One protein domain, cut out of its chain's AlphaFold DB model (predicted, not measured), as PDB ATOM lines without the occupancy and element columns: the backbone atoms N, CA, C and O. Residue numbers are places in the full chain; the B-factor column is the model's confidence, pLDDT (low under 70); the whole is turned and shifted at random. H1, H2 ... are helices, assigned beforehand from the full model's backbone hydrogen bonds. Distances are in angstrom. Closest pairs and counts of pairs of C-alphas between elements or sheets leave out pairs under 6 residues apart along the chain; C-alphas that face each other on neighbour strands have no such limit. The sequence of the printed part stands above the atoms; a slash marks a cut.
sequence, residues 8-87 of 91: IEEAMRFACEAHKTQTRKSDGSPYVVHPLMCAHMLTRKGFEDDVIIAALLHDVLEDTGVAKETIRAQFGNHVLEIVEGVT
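Overview. This is residues 8 to 87 of the 91 residues of the protein "Metal dependent phosphohydrolase" of Parcubacteria group bacterium GW2011_GWA2_43_11 (UniProt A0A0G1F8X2). Three helices, H1, H2 and H3, run nearly along one line side by side, with H3 in the middle of the contacts, while H5 and H6 make a V whose second arm, H6, crosses H3. The short H4 leads from H3 over to H5, and the long link from H1 to H2, residues 19 to 32, loops far out at one end of the longest axis. The printed part has 80 residues with six named helices, H1 to H6 in order along the chain, and no named strand; the class is all helix. It is compact, with a radius of gyration of the C-alphas of 11.8 A, and a rounded outline spanning 33 by 29 by 21 A.

Along the chain. Find C-alpha 8 at (176.282, 113.941, 86.325); from there H1 runs through residues 8 to 18, 15.1 A from first to last C-alpha. After the long link, look for C-alpha 33 at (167.280, 121.276, 76.514), where H2, the longest helix by residues, begins; it holds residues 33 to 44 and is 16.5 A long. H3 follows at residues 49 to 57, 12.3 A long. H4 is residues 60 to 63, and H5 is residues 68 to 75, 10.6 A long. H6, residues 77 to 86, is 14.5 A long and ends at C-alpha 86, at (175.843, 132.357, 87.859).

Arrangement. Begin at H3, the hub, which touches H1, H2 and H6. H1 and H3 run the same way at a shallow tilt of 10 degrees; their closest C-alphas, of Ile 8 and Ile 53, are 5.7 A apart. H2 and H3 touch as a helical hairpin, opposite ways at a shallow tilt of 14 degrees, closest at the C-alphas of Pro 35 and Leu 56, 4.7 A. H1 and H2 are close but not clearly touching, with the C-alphas of Met 12 and Leu 36 closest at 7.3 A. H6 touches H3 at a steep tilt of 49 degrees, the same way, where the C-alphas of Ala 54 and Val 83 come closest at 5.4 A. The helix packing is part aligned, part crossed: of four touching pairs, two are at a shallow tilt. H5 touches H6 at a steep tilt of 52 degrees, opposite ways, closest at the C-alphas of Arg 72 and Leu 80, 5.5 A. H4 touches no helix but is near H1, H5 and H6; H3 and H4 meet only through their link. H2 is apart from H4, H5 and H6, and H1 is apart from H6. In H1, H2, H3, H5 and H6 every O i to N i+4 pair is within hydrogen-bond range; H4 is too short for such a pair.

Size, cuts and confidence. The two C-alphas farthest apart are those of Asp 27, in the long link, and Asn 77, at 34.6 A. The link from H1 to H2 is long, with 14 residues, and the other four links are tight. The printed part has no cut, its mean pLDDT is 97.0, and no printed residue is under 70 in this model.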
ATOM      1  N   ILE A   8     176.773 113.251  87.528       98.06
ATOM      2  CA  ILE A   8     176.282 113.941  86.325       98.06
ATOM      3  C   ILE A   8     174.900 113.411  85.926       98.06
ATOM      4  O   ILE A   8     173.998 114.200  85.659       98.06
ATOM      5  N   GLU A   9     174.695 112.093  85.919       97.69
ATOM      6  CA  GLU A   9     173.384 111.505  85.614       97.69
ATOM      7  C   GLU A   9     172.323 111.887  86.655       97.69
ATOM      8  O   GLU A   9     171.167 112.120  86.294       97.69
ATOM      9  N   GLU A  10     172.695 111.980  87.932       98.12
ATOM     10  CA  GLU A  10     171.820 112.471  89.003       98.12
ATOM     11  C   GLU A  10     171.430 113.938  88.774       98.12
ATOM     12  O   GLU A  10     170.242 114.266  88.798       98.12
ATOM     13  N   ALA A  11     172.395 114.802  88.450       98.44
ATOM     14  CA  ALA A  11     172.149 116.209  88.138       98.44
ATOM     15  C   ALA A  11     171.287 116.392  86.879       98.44
ATOM     16  O   ALA A  11     170.381 117.223  86.865       98.44
ATOM     17  N   MET A  12     171.498 115.575  85.840       98.31
ATOM     18  CA  MET A  12     170.662 115.583  84.634       98.31
ATOM     19  C   MET A  12     169.207 115.239  84.965       98.31
ATOM     20  O   MET A  12     168.290 115.923  84.512       98.31
ATOM     21  N   ARG A  13     168.976 114.193  85.771       98.38
ATOM     22  CA  ARG A  13     167.623 113.807  86.214       98.38
ATOM     23  C   ARG A  13     166.978 114.910  87.044       98.38
ATOM     24  O   ARG A  13     165.799 115.195  86.851       98.38
ATOM     25  N   PHE A  14     167.752 115.535  87.926       98.50
ATOM     26  CA  PHE A  14     167.287 116.635  88.757       98.50
ATOM     27  C   PHE A  14     166.872 117.850  87.917       98.50
ATOM     28  O   PHE A  14     165.766 118.353  88.093       98.50
ATOM     29  N   ALA A  15     167.691 118.261  86.944       98.31
ATOM     30  CA  ALA A  15     167.368 119.355  86.028       98.31
ATOM     31  C   ALA A  15     166.110 119.064  85.187       98.31
ATOM     32  O   ALA A  15     165.258 119.937  85.019       98.31
ATOM     33  N   CYS A  16     165.953 117.827  84.698       98.06
ATOM     34  CA  CYS A  16     164.743 117.387  83.995       98.06
ATOM     35  C   CYS A  16     163.482 117.515  84.848       98.06
ATOM     36  O   CYS A  16     162.460 117.977  84.346       98.06
ATOM     37  N   GLU A  17     163.543 117.110  86.116       98.38
ATOM     38  CA  GLU A  17     162.398 117.204  87.022       98.38
ATOM     39  C   GLU A  17     162.098 118.660  87.398       98.38
ATOM     40  O   GLU A  17     160.941 119.082  87.344       98.38
ATOM     41  N   ALA A  18     163.129 119.447  87.719       97.88
ATOM     42  CA  ALA A  18     162.985 120.844  88.121       97.88
ATOM     43  C   ALA A  18     162.355 121.697  87.004       97.88
ATOM     44  O   ALA A  18     161.431 122.469  87.253       97.88
ATOM     45  N   HIS A  19     162.778 121.493  85.753       97.94
ATOM     46  CA  HIS A  19     162.271 122.224  84.589       97.94
ATOM     47  C   HIS A  19     161.121 121.510  83.852       97.94
ATOM     48  O   HIS A  19     160.774 121.907  82.738       97.94
ATOM     49  N   LYS A  20     160.502 120.466  84.427       97.25
ATOM     50  CA  LYS A  20     159.556 119.584  83.707       97.25
ATOM     51  C   LYS A  20     158.358 120.300  83.076       97.25
ATOM     52  O   LYS A  20     157.831 119.845  82.064       97.25
ATOM     53  N   THR A  21     157.901 121.396  83.685       96.44
ATOM     54  CA  THR A  21     156.763 122.196  83.204       96.44
ATOM     55  C   THR A  21     157.191 123.475  82.490       96.44
ATOM     56  O   THR A  21     156.331 124.232  82.045       96.44
ATOM     57  N   GLN A  22     158.493 123.752  82.400       97.62
ATOM     58  CA  GLN A  22     159.010 124.985  81.818       97.62
ATOM     59  C   GLN A  22     159.276 124.810  80.323       97.62
ATOM     60  O   GLN A  22     159.883 123.834  79.872       97.62
ATOM     61  N   THR A  23     158.856 125.801  79.544       96.69
ATOM     62  CA  THR A  23     159.091 125.874  78.102       96.69
ATOM     63  C   THR A  23     159.851 127.147  77.746       96.69
ATOM     64  O   THR A  23     159.797 128.156  78.456       96.69
ATOM     65  N   ARG A  24     160.595 127.113  76.639       94.12
ATOM     66  CA  ARG A  24     161.287 128.289  76.110       94.12
ATOM     67  C   ARG A  24     160.279 129.297  75.565       94.12
ATOM     68  O   ARG A  24     159.399 128.948  74.782       94.12
ATOM     69  N   LYS A  25     160.480 130.575  75.893       89.94
ATOM     70  CA  LYS A  25     159.650 131.689  75.398       89.94
ATOM     71  C   LYS A  25     159.723 131.870  73.876       89.94
ATOM     72  O   LYS A  25     158.795 132.409  73.289       89.94
ATOM     73  N   SER A  26     160.828 131.457  73.253       91.25
ATOM     74  CA  SER A  26     161.093 131.659  71.826       91.25
ATOM     75  C   SER A  26     160.287 130.734  70.915       91.25
ATOM     76  O   SER A  26     159.764 131.186  69.904       91.25
ATOM     77  N   ASP A  27     160.215 129.444  71.249       94.31
ATOM     78  CA  ASP A  27     159.694 128.396  70.359       94.31
ATOM     79  C   ASP A  27     158.811 127.352  71.066       94.31
ATOM     80  O   ASP A  27     158.318 126.426  70.424       94.31
ATOM     81  N   GLY A  28     158.596 127.484  72.379       95.19
ATOM     82  CA  GLY A  28     157.785 126.562  73.172       95.19
ATOM     83  C   GLY A  28     158.435 125.203  73.452       95.19
ATOM     84  O   GLY A  28     157.783 124.342  74.042       95.19
ATOM     85  N   SER A  29     159.695 124.985  73.063       95.81
ATOM     86  CA  SER A  29     160.403 123.728  73.341       95.81
ATOM     87  C   SER A  29     160.676 123.537  74.846       95.81
ATOM     88  O   SER A  29     160.714 124.522  75.589       95.81
ATOM     89  N   PRO A  30     160.867 122.294  75.339       97.56
ATOM     90  CA  PRO A  30     161.181 122.050  76.748       97.56
ATOM     91  C   PRO A  30     162.444 122.794  77.192       97.56
ATOM     92  O   PRO A  30     163.494 122.685  76.552       97.56
ATOM     93  N   TYR A  31     162.364 123.522  78.309       97.38
ATOM     94  CA  TYR A  31     163.465 124.378  78.762       97.38
ATOM     95  C   TYR A  31     164.734 123.585  79.082       97.38
ATOM     96  O   TYR A  31     165.825 124.022  78.729       97.38
ATOM     97  N   VAL A  32     164.595 122.377  79.642       97.56
ATOM     98  CA  VAL A  32     165.718 121.504  80.037       97.56
ATOM     99  C   VAL A  32     166.739 121.241  78.917       97.56
ATOM    100  O   VAL A  32     167.909 120.974  79.188       97.56
ATOM    101  N   VAL A  33     166.345 121.374  77.646       97.25
ATOM    102  CA  VAL A  33     167.280 121.276  76.514       97.25
ATOM    103  C   VAL A  33     168.415 122.306  76.636       97.25
ATOM    104  O   VAL A  33     169.532 122.024  76.214       97.25
ATOM    105  N   HIS A  34     168.160 123.482  77.219       95.94
ATOM    106  CA  HIS A  34     169.167 124.522  77.458       95.94
ATOM    107  C   HIS A  34     170.300 124.056  78.393       95.94
ATOM    108  O   HIS A  34     171.421 123.919  77.890       95.94
ATOM    109  N   PRO A  35     170.054 123.713  79.677       97.69
ATOM    110  CA  PRO A  35     171.113 123.208  80.554       97.69
ATOM    111  C   PRO A  35     171.834 121.969  80.005       97.69
ATOM    112  O   PRO A  35     173.058 121.867  80.108       97.69
ATOM    113  N   LEU A  36     171.107 121.050  79.351       98.12
ATOM    114  CA  LEU A  36     171.699 119.848  78.751       98.12
ATOM    115  C   LEU A  36     172.723 120.179  77.655       98.12
ATOM    116  O   LEU A  36     173.787 119.559  77.593       98.12
ATOM    117  N   MET A  37     172.432 121.164  76.801       97.81
ATOM    118  CA  MET A  37     173.357 121.594  75.748       97.81
ATOM    119  C   MET A  37     174.598 122.292  76.318       97.81
ATOM    120  O   MET A  37     175.708 122.030  75.842       97.81
ATOM    121  N   CYS A  38     174.440 123.118  77.357       97.81
ATOM    122  CA  CYS A  38     175.560 123.738  78.071       97.81
ATOM    123  C   CYS A  38     176.488 122.680  78.685       97.81
ATOM    124  O   CYS A  38     177.695 122.686  78.426       97.81
ATOM    125  N   ALA A  39     175.921 121.724  79.423       98.25
ATOM    126  CA  ALA A  39     176.666 120.628  80.033       98.25
ATOM    127  C   ALA A  39     177.408 119.792  78.981       98.25
ATOM    128  O   ALA A  39     178.610 119.567  79.108       98.25
ATOM    129  N   HIS A  40     176.736 119.430  77.882       98.12
ATOM    130  CA  HIS A  40     177.352 118.700  76.774       98.12
ATOM    131  C   HIS A  40     178.572 119.432  76.193       98.12
ATOM    132  O   HIS A  40     179.612 118.817  75.937       98.12
ATOM    133  N   MET A  41     178.473 120.749  75.996       98.50
ATOM    134  CA  MET A  41     179.595 121.551  75.506       98.50
ATOM    135  C   MET A  41     180.784 121.554  76.470       98.50
ATOM    136  O   MET A  41     181.924 121.455  76.014       98.50
ATOM    137  N   LEU A  42     180.540 121.656  77.777       98.12
ATOM    138  CA  LEU A  42     181.596 121.663  78.792       98.12
ATOM    139  C   LEU A  42     182.256 120.290  78.932       98.12
ATOM    140  O   LEU A  42     183.485 120.210  78.935       98.12
ATOM    141  N   THR A  43     181.474 119.207  78.900       97.75
ATOM    142  CA  THR A  43     182.012 117.839  78.845       97.75
ATOM    143  C   THR A  43     182.934 117.660  77.641       97.75
ATOM    144  O   THR A  43     184.049 117.163  77.776       97.75
ATOM    145  N   ARG A  44     182.530 118.139  76.455       97.81
ATOM    146  CA  ARG A  44     183.368 118.065  75.245       97.81
ATOM    147  C   ARG A  44     184.655 118.881  75.329       97.81
ATOM    148  O   ARG A  44     185.596 118.588  74.594       97.81
ATOM    149  N   LYS A  45     184.691 119.907  76.176       98.00
ATOM    150  CA  LYS A  45     185.878 120.730  76.425       98.00
ATOM    151  C   LYS A  45     186.759 120.192  77.560       98.00
ATOM    152  O   LYS A  45     187.808 120.778  77.805       98.00
ATOM    153  N   GLY A  46     186.373 119.090  78.207       97.31
ATOM    154  CA  GLY A  46     187.156 118.457  79.268       97.31
ATOM    155  C   GLY A  46     187.109 119.200  80.602       97.31
ATOM    156  O   GLY A  46     188.068 119.123  81.365       97.31
ATOM    157  N   PHE A  47     186.030 119.940  80.871       98.12
ATOM    158  CA  PHE A  47     185.798 120.509  82.199       98.12
ATOM    159  C   PHE A  47     185.502 119.407  83.221       98.12
ATOM    160  O   PHE A  47     185.049 118.321  82.864       98.12
ATOM    161  N   GLU A  48     185.762 119.706  84.488       97.62
ATOM    162  CA  GLU A  48     185.515 118.789  85.597       97.62
ATOM    163  C   GLU A  48     184.021 118.592  85.895       97.62
ATOM    164  O   GLU A  48     183.178 119.428  85.553       97.62
ATOM    165  N   ASP A  49     183.707 117.489  86.575       98.19
ATOM    166  CA  ASP A  49     182.339 117.068  86.878       98.19
ATOM    167  C   ASP A  49     181.532 118.143  87.611       98.19
ATOM    168  O   ASP A  49     180.377 118.363  87.261       98.19
ATOM    169  N   ASP A  50     182.118 118.849  88.585       98.50
ATOM    170  CA  ASP A  50     181.410 119.888  89.347       98.50
ATOM    171  C   ASP A  50     180.977 121.060  88.452       98.50
ATOM    172  O   ASP A  50     179.867 121.570  88.600       98.50
ATOM    173  N   VAL A  51     181.798 121.433  87.464       98.44
ATOM    174  CA  VAL A  51     181.461 122.470  86.476       98.44
ATOM    175  C   VAL A  51     180.370 121.983  85.518       98.44
ATOM    176  O   VAL A  51     179.458 122.736  85.177       98.44
ATOM    177  N   ILE A  52     180.424 120.715  85.100       98.75
ATOM    178  CA  ILE A  52     179.382 120.106  84.257       98.75
ATOM    179  C   ILE A  52     178.050 120.038  85.018       98.75
ATOM    180  O   ILE A  52     177.005 120.383  84.464       98.75
ATOM    181  N   ILE A  53     178.081 119.629  86.287       98.75
ATOM    182  CA  ILE A  53     176.916 119.586  87.173       98.75
ATOM    183  C   ILE A  53     176.360 120.996  87.377       98.75
ATOM    184  O   ILE A  53     175.162 121.195  87.208       98.75
ATOM    185  N   ALA A  54     177.200 121.991  87.665       98.50
ATOM    186  CA  ALA A  54     176.742 123.367  87.816       98.50
ATOM    187  C   ALA A  54     176.055 123.884  86.542       98.50
ATOM    188  O   ALA A  54     175.001 124.503  86.624       98.50
ATOM    189  N   ALA A  55     176.563 123.546  85.354       98.44
ATOM    190  CA  ALA A  55     175.906 123.901  84.097       98.44
ATOM    191  C   ALA A  55     174.546 123.213  83.892       98.44
ATOM    192  O   ALA A  55     173.653 123.806  83.289       98.44
ATOM    193  N   LEU A  56     174.348 121.996  84.409       98.69
ATOM    194  CA  LEU A  56     173.029 121.350  84.422       98.69
ATOM    195  C   LEU A  56     172.042 122.062  85.356       98.69
ATOM    196  O   LEU A  56     170.839 121.989  85.128       98.69
ATOM    197  N   LEU A  57     172.549 122.729  86.394       98.50
ATOM    198  CA  LEU A  57     171.760 123.286  87.491       98.50
ATOM    199  C   LEU A  57     171.671 124.820  87.490       98.50
ATOM    200  O   LEU A  57     170.982 125.365  88.345       98.50
ATOM    201  N   HIS A  58     172.351 125.510  86.570       97.44
ATOM    202  CA  HIS A  58     172.574 126.959  86.663       97.44
ATOM    203  C   HIS A  58     171.289 127.797  86.753       97.44
ATOM    204  O   HIS A  58     171.243 128.727  87.545       97.44
ATOM    205  N   ASP A  59     170.225 127.406  86.047       96.94
ATOM    206  CA  ASP A  59     168.934 128.113  86.078       96.94
ATOM    207  C   ASP A  59     167.960 127.561  87.129       96.94
ATOM    208  O   ASP A  59     166.842 128.050  87.292       96.94
ATOM    209  N   VAL A  60     168.334 126.499  87.847       96.81
ATOM    210  CA  VAL A  60     167.398 125.786  88.724       96.81
ATOM    211  C   VAL A  60     166.984 126.650  89.914       96.81
ATOM    212  O   VAL A  60     165.798 126.681  90.255       96.81
ATOM    213  N   LEU A  61     167.928 127.375  90.522       95.31
ATOM    214  CA  LEU A  61     167.626 128.314  91.607       95.31
ATOM    215  C   LEU A  61     166.763 129.486  91.128       95.31
ATOM    216  O   LEU A  61     165.895 129.944  91.867       95.31
ATOM    217  N   GLU A  62     166.987 129.939  89.897       92.69
ATOM    218  CA  GLU A  62     166.326 131.114  89.336       92.69
ATOM    219  C   GLU A  62     164.878 130.835  88.904       92.69
ATOM    220  O   GLU A  62     164.000 131.684  89.077       92.69
ATOM    221  N   ASP A  63     164.616 129.646  88.348       93.62
ATOM    222  CA  ASP A  63     163.401 129.400  87.562       93.62
ATOM    223  C   ASP A  63     162.455 128.324  88.121       93.62
ATOM    224  O   ASP A  63     161.318 128.218  87.659       93.62
ATOM    225  N   THR A  64     162.877 127.514  89.100       92.31
ATOM    226  CA  THR A  64     162.116 126.301  89.491       92.31
ATOM    227  C   THR A  64     161.638 126.279  90.946       92.31
ATOM    228  O   THR A  64     160.894 125.380  91.341       92.31
ATOM    229  N   GLY A  65     162.042 127.264  91.759       93.06
ATOM    230  CA  GLY A  65     161.706 127.343  93.188       93.06
ATOM    231  C   GLY A  65     162.467 126.349  94.078       93.06
ATOM    232  O   GLY A  65     162.154 126.212  95.262       93.06
ATOM    233  N   VAL A  66     163.460 125.645  93.529       96.25
ATOM    234  CA  VAL A  66     164.363 124.774  94.289       96.25
ATOM    235  C   VAL A  66     165.206 125.606  95.258       96.25
ATOM    236  O   VAL A  66     165.829 126.592  94.879       96.25
ATOM    237  N   ALA A  67     165.266 125.170  96.516       96.25
ATOM    238  CA  ALA A  67     166.085 125.805  97.544       96.25
ATOM    239  C   ALA A  67     167.585 125.487  97.381       96.25
ATOM    240  O   ALA A  67     167.964 124.366  97.023       96.25
ATOM    241  N   LYS A  68     168.445 126.445  97.744       96.81
ATOM    242  CA  LYS A  68     169.917 126.324  97.739       96.81
ATOM    243  C   LYS A  68     170.404 125.129  98.559       96.81
ATOM    244  O   LYS A  68     171.313 124.399  98.163       96.81
ATOM    245  N   GLU A  69     169.741 124.875  99.682       97.62
ATOM    246  CA  GLU A  69     170.013 123.763 100.588       97.62
ATOM    247  C   GLU A  69     169.849 122.407  99.896       97.62
ATOM    248  O   GLU A  69     170.599 121.480 100.206       97.62
ATOM    249  N   THR A  70     168.917 122.297  98.945       98.00
ATOM    250  CA  THR A  70     168.692 121.075  98.166       98.00
ATOM    251  C   THR A  70     169.889 120.780  97.269       98.00
ATOM    252  O   THR A  70     170.375 119.648  97.262       98.00
ATOM    253  N   ILE A  71     170.408 121.792  96.565       97.94
ATOM    254  CA  ILE A  71     171.594 121.641  95.708       97.94
ATOM    255  C   ILE A  71     172.814 121.287  96.558       97.94
ATOM    256  O   ILE A  71     173.506 120.314  96.264       97.94
ATOM    257  N   ARG A  72     173.039 122.002  97.666       98.31
ATOM    258  CA  ARG A  72     174.152 121.722  98.586       98.31
ATOM    259  C   ARG A  72     174.106 120.308  99.154       98.31
ATOM    260  O   ARG A  72     175.148 119.667  99.260       98.31
ATOM    261  N   ALA A  73     172.922 119.832  99.537       98.12
ATOM    262  CA  ALA A  73     172.752 118.503 100.116       98.12
ATOM    263  C   ALA A  73     172.981 117.376  99.096       98.12
ATOM    264  O   ALA A  73     173.522 116.340  99.471       98.12
ATOM    265  N   GLN A  74     172.583 117.566  97.834       97.75
ATOM    266  CA  GLN A  74     172.697 116.530  96.799       97.75
ATOM    267  C   GLN A  74     174.036 116.562  96.056       97.75
ATOM    268  O   GLN A  74     174.598 115.511  95.757       97.75
ATOM    269  N   PHE A  75     174.568 117.751  95.773       98.19
ATOM    270  CA  PHE A  75     175.703 117.921  94.860       98.19
ATOM    271  C   PHE A  75     176.952 118.514  95.519       98.19
ATOM    272  O   PHE A  75     178.026 118.466  94.919       98.19
ATOM    273  N   GLY A  76     176.841 118.985  96.764       98.25
ATOM    274  CA  GLY A  76     177.952 119.519  97.550       98.25
ATOM    275  C   GLY A  76     178.085 121.040  97.478       98.25
ATOM    276  O   GLY A  76     177.410 121.723  96.710       98.25
ATOM    277  N   ASN A  77     178.967 121.576  98.324       98.31
ATOM    278  CA  ASN A  77     179.138 123.019  98.495       98.31
ATOM    279  C   ASN A  77     179.753 123.699  97.263       98.31
ATOM    280  O   ASN A  77     179.278 124.747  96.857       98.31
ATOM    281  N   HIS A  78     180.753 123.075  96.636       98.31
ATOM    282  CA  HIS A  78     181.439 123.651  95.476       98.31
ATOM    283  C   HIS A  78     180.501 123.827  94.268       98.31
ATOM    284  O   HIS A  78     180.495 124.873  93.631       98.31
ATOM    285  N   VAL A  79     179.629 122.845  94.003       98.56
ATOM    286  CA  VAL A  79     178.585 122.974  92.974       98.56
ATOM    287  C   VAL A  79     177.632 124.121  93.301       98.56
ATOM    288  O   VAL A  79     177.324 124.913  92.413       98.56
ATOM    289  N   LEU A  80     177.172 124.221  94.556       98.25
ATOM    290  CA  LEU A  80     176.295 125.317  94.969       98.25
ATOM    291  C   LEU A  80     176.966 126.678  94.731       98.25
ATOM    292  O   LEU A  80     176.335 127.545  94.144       98.25
ATOM    293  N   GLU A  81     178.230 126.845  95.123       98.06
ATOM    294  CA  GLU A  81     178.973 128.100  94.944       98.06
ATOM    295  C   GLU A  81     179.041 128.528  93.471       98.06
ATOM    296  O   GLU A  81     178.832 129.702  93.162       98.06
ATOM    297  N   ILE A  82     179.279 127.585  92.550       98.19
ATOM    298  CA  ILE A  82     179.286 127.880  91.111       98.19
ATOM    299  C   ILE A  82     177.886 128.286  90.644       98.19
ATOM    300  O   ILE A  82     177.759 129.289  89.949       98.19
ATOM    301  N   VAL A  83     176.847 127.530  91.024       97.75
ATOM    302  CA  VAL A  83     175.452 127.804  90.633       97.75
ATOM    303  C   VAL A  83     174.998 129.167  91.151       97.75
ATOM    304  O   VAL A  83     174.450 129.953  90.384       97.75
ATOM    305  N   GLU A  84     175.265 129.491  92.417       95.81
ATOM    306  CA  GLU A  84     174.957 130.806  92.989       95.81
ATOM    307  C   GLU A  84     175.713 131.927  92.276       95.81
ATOM    308  O   GLU A  84     175.136 132.978  92.018       95.81
ATOM    309  N   GLY A  85     176.978 131.698  91.914       94.94
ATOM    310  CA  GLY A  85     177.791 132.675  91.194       94.94
ATOM    311  C   GLY A  85     177.297 132.999  89.779       94.94
ATOM    312  O   GLY A  85     177.718 134.011  89.221       94.94
ATOM    313  N   VAL A  86     176.427 132.163  89.200       93.00
ATOM    314  CA  VAL A  86     175.843 132.357  87.859       93.00
ATOM    315  C   VAL A  86     174.321 132.522  87.867       93.00
ATOM    316  O   VAL A  86     173.732 132.634  86.797       93.00
ATOM    317  N   THR A  87     173.688 132.535  89.043       90.44
ATOM    318  CA  THR A  87     172.251 132.806  89.196       90.44
ATOM    319  C   THR A  87     172.026 134.318  89.170       90.44
ATOM    320  O   THR A  87     172.687 135.040  89.919       90.44
TER     321      THR A  87